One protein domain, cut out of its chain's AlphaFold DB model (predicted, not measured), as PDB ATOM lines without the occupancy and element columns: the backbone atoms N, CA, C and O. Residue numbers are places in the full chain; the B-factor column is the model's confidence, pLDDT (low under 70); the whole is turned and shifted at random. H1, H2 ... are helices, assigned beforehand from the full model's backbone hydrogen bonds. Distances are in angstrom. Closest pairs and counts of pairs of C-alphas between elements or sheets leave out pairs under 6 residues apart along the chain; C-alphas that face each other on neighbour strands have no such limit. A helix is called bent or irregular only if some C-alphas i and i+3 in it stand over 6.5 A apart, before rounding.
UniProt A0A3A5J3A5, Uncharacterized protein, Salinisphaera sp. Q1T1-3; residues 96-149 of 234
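Overview. This is residues 96 to 149 of the 234 residues of an uncharacterized protein of Salinisphaera sp. Q1T1-3 (UniProt A0A3A5J3A5). Four short helices make a small, compact cluster: the centres of H1, H2 and H3 make a triangle, and H4 lies to one side of it. H3 and H4 run side by side as a helical hairpin, H1 packs on H4 at a steep angle, and H2 is near the other three without clearly touching any of them. The printed part has 54 residues, with four named helices in the order H1, H2, H3, H4 and no named strand; its class is all helix, with 33 residues in the helices. The whole is compact, with a radius of gyration of the C-alphas of 9.5 A, and its outline is rounded, spanning 25 by 22 by 16 A.

Arrangement. H1, residues 96 to 103, touches H4, residues 135 to 144, at a steep tilt of 51 degrees, the same way; their closest C-alphas, those of Cys 99 and Cys 138, are 5.4 A apart. H2, residues 110 to 117, is close to H1 but not clearly touching it, at a shallow tilt of 27 degrees, opposite ways; the closest C-alphas are those of Tyr 98 and Leu 116, 7.7 A apart. H2 is also close to H4 but not clearly touching it, with the C-alphas of Thr 113 and Tyr 142 closest at 6.2 A. H3, residues 121 to 127, is close to H2 but not clearly touching it, at a steep tilt of 51 degrees, the same way; the C-alphas of Thr 113 and Gly 121 are closest at 7.8 A. H3 and H4 touch and form a helical hairpin, at a shallow tilt of 10 degrees, opposite ways, with the C-alphas of Ile 125 and Ala 135 closest at 6.2 A. H1 and H3 are only just apart, their closest C-alphas being 8.1 A from each other. In H2, H3 and H4 every O i to N i+4 pair is within hydrogen-bond range, and in H1 3 of 4 are.

Along the chain. H1 begins at C-alpha 96, at (-26.298, -38.887, 21.284), and is 10.1 A long from first to last C-alpha. It is irregular, but only just: C-alphas 100 and 103 are 6.6 A apart. H2 measures 10.3 A and begins at C-alpha 110, at (-15.140, -47.599, 31.148). H3 measures 10.2 A. H4, the longest helix with 10 residues, measures 14.2 A and ends at C-alpha 144, at (-22.309, -54.163, 29.541).

Size, cuts and confidence. The two C-alphas farthest apart, those of Ala 111 and Ala 130, are 25.6 A from each other. The printed part has no cut. The link from H2 to H3 is tight, and the links from H1 to H2 and from H3 to H4 are short. The mean pLDDT of the printed part is 88.6, and residues 101 to 106 are under 70.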
ATOM      1  N   ALA A  96     -26.263 -38.520  22.699       85.06
ATOM      2  CA  ALA A  96     -26.298 -38.887  21.284       85.06
ATOM      3  C   ALA A  96     -24.889 -39.206  20.773       85.06
ATOM      4  O   ALA A  96     -24.681 -40.225  20.130       85.06
ATOM      5  N   GLN A  97     -23.883 -38.420  21.168       84.19
ATOM      6  CA  GLN A  97     -22.499 -38.680  20.797       84.19
ATOM      7  C   GLN A  97     -22.001 -40.033  21.332       84.19
ATOM      8  O   GLN A  97     -21.306 -40.751  20.611       84.19
ATOM      9  N   TYR A  98     -22.343 -40.393  22.574       88.75
ATOM     10  CA  TYR A  98     -22.014 -41.695  23.158       88.75
ATOM     11  C   TYR A  98     -22.694 -42.849  22.401       88.75
ATOM     12  O   TYR A  98     -22.023 -43.814  22.020       88.75
ATOM     13  N   CYS A  99     -23.999 -42.732  22.147       88.19
ATOM     14  CA  CYS A  99     -24.790 -43.778  21.502       88.19
ATOM     15  C   CYS A  99     -24.455 -43.948  20.011       88.19
ATOM     16  O   CYS A  99     -24.255 -45.075  19.560       88.19
ATOM     17  N   ASP A 100     -24.311 -42.848  19.268       79.19
ATOM     18  CA  ASP A 100     -24.060 -42.857  17.823       79.19
ATOM     19  C   ASP A 100     -22.621 -43.268  17.488       79.19
ATOM     20  O   ASP A 100     -22.383 -43.984  16.517       79.19
ATOM     21  N   ASN A 101     -21.638 -42.819  18.281       68.94
ATOM     22  CA  ASN A 101     -20.229 -42.945  17.894       68.94
ATOM     23  C   ASN A 101     -19.482 -44.070  18.609       68.94
ATOM     24  O   ASN A 101     -18.511 -44.579  18.057       68.94
ATOM     25  N   LYS A 102     -19.873 -44.458  19.830       59.06
ATOM     26  CA  LYS A 102     -19.089 -45.422  20.624       59.06
ATOM     27  C   LYS A 102     -19.800 -46.746  20.834       59.06
ATOM     28  O   LYS A 102     -19.176 -47.787  20.633       59.06
ATOM     29  N   ALA A 103     -21.088 -46.714  21.181       58.75
ATOM     30  CA  ALA A 103     -21.859 -47.937  21.388       58.75
ATOM     31  C   ALA A 103     -22.036 -48.729  20.080       58.75
ATOM     32  O   ALA A 103     -21.786 -49.931  20.052       58.75
ATOM     33  N   ALA A 104     -22.337 -48.041  18.975       57.47
ATOM     34  CA  ALA A 104     -22.493 -48.665  17.658       57.47
ATOM     35  C   ALA A 104     -21.185 -49.226  17.057       57.47
ATOM     36  O   ALA A 104     -21.227 -50.116  16.212       57.47
ATOM     37  N   GLN A 105     -20.021 -48.727  17.488       63.09
ATOM     38  CA  GLN A 105     -18.703 -49.131  16.970       63.09
ATOM     39  C   GLN A 105     -17.971 -50.134  17.882       63.09
ATOM     40  O   GLN A 105     -16.843 -50.523  17.585       63.09
ATOM     41  N   GLY A 106     -18.578 -50.540  19.005       63.31
ATOM     42  CA  GLY A 106     -18.007 -51.519  19.938       63.31
ATOM     43  C   GLY A 106     -16.775 -51.043  20.721       63.31
ATOM     44  O   GLY A 106     -16.091 -51.862  21.329       63.31
ATOM     45  N   ASN A 107     -16.480 -49.738  20.732       71.50
ATOM     46  CA  ASN A 107     -15.306 -49.155  21.393       71.50
ATOM     47  C   ASN A 107     -15.715 -48.176  22.508       71.50
ATOM     48  O   ASN A 107     -15.356 -46.996  22.510       71.50
ATOM     49  N   VAL A 108     -16.518 -48.663  23.453       81.69
ATOM     50  CA  VAL A 108     -16.854 -47.928  24.677       81.69
ATOM     51  C   VAL A 108     -15.849 -48.307  25.761       81.69
ATOM     52  O   VAL A 108     -15.742 -49.470  26.146       81.69
ATOM     53  N   ARG A 109     -15.111 -47.322  26.279       84.81
ATOM     54  CA  ARG A 109     -14.216 -47.518  27.429       84.81
ATOM     55  C   ARG A 109     -14.979 -47.249  28.720       84.81
ATOM     56  O   ARG A 109     -15.818 -46.355  28.752       84.81
ATOM     57  N   ALA A 110     -14.569 -47.873  29.822       86.06
ATOM     58  CA  ALA A 110     -15.140 -47.599  31.148       86.06
ATOM     59  C   ALA A 110     -15.115 -46.101  31.536       86.06
ATOM     60  O   ALA A 110     -16.008 -45.610  32.222       86.06
ATOM     61  N   ALA A 111     -14.117 -45.342  31.063       89.00
ATOM     62  CA  ALA A 111     -14.055 -43.892  31.259       89.00
ATOM     63  C   ALA A 111     -15.197 -43.142  30.551       89.00
ATOM     64  O   ALA A 111     -15.697 -42.151  31.078       89.00
ATOM     65  N   ASP A 112     -15.618 -43.621  29.379       90.50
ATOM     66  CA  ASP A 112     -16.727 -43.047  28.620       90.50
ATOM     67  C   ASP A 112     -18.062 -43.359  29.315       90.50
ATOM     68  O   ASP A 112     -18.884 -42.462  29.498       90.50
ATOM     69  N   THR A 113     -18.228 -44.591  29.810       92.50
ATOM     70  CA  THR A 113     -19.373 -45.006  30.638       92.50
ATOM     71  C   THR A 113     -19.482 -44.149  31.900       92.50
ATOM     72  O   THR A 113     -20.545 -43.608  32.194       92.50
ATOM     73  N   LYS A 114     -18.371 -43.927  32.614       94.50
ATOM     74  CA  LYS A 114     -18.333 -43.058  33.802       94.50
ATOM     75  C   LYS A 114     -18.668 -41.600  33.474       94.50
ATOM     76  O   LYS A 114     -19.346 -40.934  34.256       94.50
ATOM     77  N   ALA A 115     -18.198 -41.094  32.334       93.62
ATOM     78  CA  ALA A 115     -18.507 -39.739  31.892       93.62
ATOM     79  C   ALA A 115     -20.002 -39.566  31.579       93.62
ATOM     80  O   ALA A 115     -20.561 -38.520  31.907       93.62
ATOM     81  N   LEU A 116     -20.651 -40.580  30.993       94.25
ATOM     82  CA  LEU A 116     -22.099 -40.572  30.780       94.25
ATOM     83  C   LEU A 116     -22.870 -40.740  32.096       94.25
ATOM     84  O   LEU A 116     -23.867 -40.053  32.297       94.25
ATOM     85  N   ALA A 117     -22.388 -41.579  33.018       96.19
ATOM     86  CA  ALA A 117     -22.982 -41.744  34.346       96.19
ATOM     87  C   ALA A 117     -23.104 -40.402  35.089       96.19
ATOM     88  O   ALA A 117     -24.163 -40.079  35.618       96.19
ATOM     89  N   ALA A 118     -22.060 -39.565  35.037       95.75
ATOM     90  CA  ALA A 118     -22.072 -38.218  35.615       95.75
ATOM     91  C   ALA A 118     -23.085 -37.257  34.957       95.75
ATOM     92  O   ALA A 118     -23.405 -36.216  35.524       95.75
ATOM     93  N   GLN A 119     -23.588 -37.595  33.769       94.50
ATOM     94  CA  GLN A 119     -24.530 -36.800  32.977       94.50
ATOM     95  C   GLN A 119     -25.949 -37.392  32.972       94.50
ATOM     96  O   GLN A 119     -26.748 -37.058  32.100       94.50
ATOM     97  N   GLY A 120     -26.270 -38.272  33.925       95.38
ATOM     98  CA  GLY A 120     -27.584 -38.914  34.039       95.38
ATOM     99  C   GLY A 120     -27.605 -40.385  33.637       95.38
ATOM    100  O   GLY A 120     -28.629 -41.043  33.807       95.38
ATOM    101  N   GLY A 121     -26.492 -40.924  33.129       96.38
ATOM    102  CA  GLY A 121     -26.317 -42.355  32.889       96.38
ATOM    103  C   GLY A 121     -27.444 -42.967  32.062       96.38
ATOM    104  O   GLY A 121     -27.804 -42.461  30.999       96.38
ATOM    105  N   LEU A 122     -28.023 -44.052  32.575       97.50
ATOM    106  CA  LEU A 122     -29.097 -44.771  31.896       97.50
ATOM    107  C   LEU A 122     -30.376 -43.927  31.748       97.50
ATOM    108  O   LEU A 122     -31.028 -43.998  30.707       97.50
ATOM    109  N   VAL A 123     -30.698 -43.064  32.721       97.75
ATOM    110  CA  VAL A 123     -31.834 -42.129  32.607       97.75
ATOM    111  C   VAL A 123     -31.628 -41.184  31.428       97.75
ATOM    112  O   VAL A 123     -32.557 -40.972  30.652       97.75
ATOM    113  N   ALA A 124     -30.410 -40.671  31.234       96.56
ATOM    114  CA  ALA A 124     -30.102 -39.791  30.111       96.56
ATOM    115  C   ALA A 124     -30.265 -40.492  28.752       96.56
ATOM    116  O   ALA A 124     -30.715 -39.858  27.798       96.56
ATOM    117  N   ILE A 125     -29.930 -41.783  28.647       96.00
ATOM    118  CA  ILE A 125     -30.162 -42.573  27.426       96.00
ATOM    119  C   ILE A 125     -31.670 -42.699  27.169       96.00
ATOM    120  O   ILE A 125     -32.155 -42.291  26.115       96.00
ATOM    121  N   LEU A 126     -32.421 -43.195  28.156       96.44
ATOM    122  CA  LEU A 126     -33.853 -43.484  28.023       96.44
ATOM    123  C   LEU A 126     -34.709 -42.216  27.858       96.44
ATOM    124  O   LEU A 126     -35.747 -42.236  27.193       96.44
ATOM    125  N   SER A 127     -34.279 -41.077  28.407       95.56
ATOM    126  CA  SER A 127     -34.960 -39.795  28.205       95.56
ATOM    127  C   SER A 127     -34.800 -39.241  26.790       95.56
ATOM    128  O   SER A 127     -35.629 -38.447  26.357       95.56
ATOM    129  N   ASN A 128     -33.753 -39.648  26.068       93.12
ATOM    130  CA  ASN A 128     -33.475 -39.214  24.696       93.12
ATOM    131  C   ASN A 128     -33.933 -40.236  23.645       93.12
ATOM    132  O   ASN A 128     -33.518 -40.142  22.496       93.12
ATOM    133  N   GLU A 129     -34.802 -41.182  24.009       91.25
ATOM    134  CA  GLU A 129     -35.241 -42.282  23.141       91.25
ATOM    135  C   GLU A 129     -35.658 -41.835  21.732       91.25
ATOM    136  O   GLU A 129     -35.209 -42.416  20.753       91.25
ATOM    137  N   ALA A 130     -36.430 -40.752  21.611       89.38
ATOM    138  CA  ALA A 130     -36.890 -40.242  20.316       89.38
ATOM    139  C   ALA A 130     -35.776 -39.651  19.427       89.38
ATOM    140  O   ALA A 130     -35.968 -39.492  18.224       89.38
ATOM    141  N   ALA A 131     -34.638 -39.276  20.016       89.19
ATOM    142  CA  ALA A 131     -33.489 -38.715  19.306       89.19
ATOM    143  C   ALA A 131     -32.434 -39.774  18.953       89.19
ATOM    144  O   ALA A 131     -31.513 -39.478  18.193       89.19
ATOM    145  N   LEU A 132     -32.548 -40.978  19.512       87.50
ATOM    146  CA  LEU A 132     -31.623 -42.082  19.296       87.50
ATOM    147  C   LEU A 132     -32.218 -43.058  18.282       87.50
ATOM    148  O   LEU A 132     -33.413 -43.335  18.303       87.50
ATOM    149  N   HIS A 133     -31.377 -43.622  17.413       84.62
ATOM    150  CA  HIS A 133     -31.823 -44.673  16.495       84.62
ATOM    151  C   HIS A 133     -32.295 -45.919  17.262       84.62
ATOM    152  O   HIS A 133     -33.321 -46.506  16.934       84.62
ATOM    153  N   ASP A 134     -31.533 -46.321  18.284       90.25
ATOM    154  CA  ASP A 134     -31.886 -47.421  19.180       90.25
ATOM    155  C   ASP A 134     -31.389 -47.133  20.605       90.25
ATOM    156  O   ASP A 134     -30.218 -47.325  20.951       90.25
ATOM    157  N   ALA A 135     -32.294 -46.626  21.440       93.44
ATOM    158  CA  ALA A 135     -31.989 -46.293  22.826       93.44
ATOM    159  C   ALA A 135     -31.738 -47.534  23.691       93.44
ATOM    160  O   ALA A 135     -30.895 -47.480  24.586       93.44
ATOM    161  N   TYR A 136     -32.425 -48.646  23.415       95.12
ATOM    162  CA  TYR A 136     -32.297 -49.876  24.196       95.12
ATOM    163  C   TYR A 136     -30.976 -50.584  23.881       95.12
ATOM    164  O   TYR A 136     -30.264 -50.967  24.801       95.12
ATOM    165  N   ALA A 137     -30.550 -50.635  22.616       93.75
ATOM    166  CA  ALA A 137     -29.218 -51.145  22.275       93.75
ATOM    167  C   ALA A 137     -28.084 -50.285  22.876       93.75
ATOM    168  O   ALA A 137     -27.052 -50.808  23.321       93.75
ATOM    169  N   CYS A 138     -28.263 -48.959  22.926       93.56
ATOM    170  CA  CYS A 138     -27.316 -48.079  23.613       93.56
ATOM    171  C   CYS A 138     -27.298 -48.336  25.130       93.56
ATOM    172  O   CYS A 138     -26.219 -48.424  25.725       93.56
ATOM    173  N   ALA A 139     -28.472 -48.502  25.744       96.00
ATOM    174  CA  ALA A 139     -28.623 -48.853  27.152       96.00
ATOM    175  C   ALA A 139     -27.950 -50.195  27.484       96.00
ATOM    176  O   ALA A 139     -27.148 -50.252  28.415       96.00
ATOM    177  N   ASP A 140     -28.149 -51.230  26.666       95.19
ATOM    178  CA  ASP A 140     -27.481 -52.528  26.820       95.19
ATOM    179  C   ASP A 140     -25.960 -52.377  26.813       95.19
ATOM    180  O   ASP A 140     -25.251 -52.999  27.604       95.19
ATOM    181  N   THR A 141     -25.435 -51.545  25.916       93.69
ATOM    182  CA  THR A 141     -23.993 -51.294  25.825       93.69
ATOM    183  C   THR A 141     -23.476 -50.535  27.045       93.69
ATOM    184  O   THR A 141     -22.405 -50.849  27.571       93.69
ATOM    185  N   TYR A 142     -24.235 -49.552  27.531       94.94
ATOM    186  CA  TYR A 142     -23.928 -48.843  28.770       94.94
ATOM    187  C   TYR A 142     -23.851 -49.804  29.961       94.94
ATOM    188  O   TYR A 142     -22.846 -49.805  30.668       94.94
ATOM    189  N   LEU A 143     -24.830 -50.699  30.117       95.81
ATOM    190  CA  LEU A 143     -24.837 -51.714  31.175       95.81
ATOM    191  C   LEU A 143     -23.668 -52.706  31.036       95.81
ATOM    192  O   LEU A 143     -22.921 -52.925  31.987       95.81
ATOM    193  N   LYS A 144     -23.425 -53.233  29.827       93.56
ATOM    194  CA  LYS A 144     -22.309 -54.163  29.541       93.56
ATOM    195  C   LYS A 144     -20.930 -53.576  29.842       93.56
ATOM    196  O   LYS A 144     -19.996 -54.324  30.115       93.56
ATOM    197  N   THR A 145     -20.787 -52.254  29.789       92.62
ATOM    198  CA  THR A 145     -19.520 -51.557  30.061       92.62
ATOM    199  C   THR A 145     -19.390 -51.040  31.493       92.62
ATOM    200  O   THR A 145     -18.477 -50.267  31.788       92.62
ATOM    201  N   GLY A 146     -20.257 -51.503  32.398       93.81
ATOM    202  CA  GLY A 146     -20.201 -51.186  33.826       93.81
ATOM    203  C   GLY A 146     -21.080 -50.008  34.237       93.81
ATOM    204  O   GLY A 146     -20.876 -49.441  35.309       93.81
ATOM    205  N   GLY A 147     -22.030 -49.614  33.391       96.69
ATOM    206  CA  GLY A 147     -23.105 -48.716  33.776       96.69
ATOM    207  C   GLY A 147     -23.987 -49.365  34.837       96.69
ATOM    208  O   GLY A 147     -24.340 -50.537  34.731       96.69
ATOM    209  N   ASP A 148     -24.332 -48.598  35.863       97.94
ATOM    210  CA  ASP A 148     -25.198 -49.054  36.947       97.94
ATOM    211  C   ASP A 148     -26.676 -48.889  36.550       97.94
ATOM    212  O   ASP A 148     -27.095 -47.803  36.135       97.94
ATOM    213  N   ILE A 149     -27.444 -49.978  36.653       98.38
ATOM    214  CA  ILE A 149     -28.873 -50.022  36.323       98.38
ATOM    215  C   ILE A 149     -29.751 -49.335  37.378       98.38
ATOM    216  O   ILE A 149     -30.849 -48.877  37.064       98.38
TER     217      ILE A 149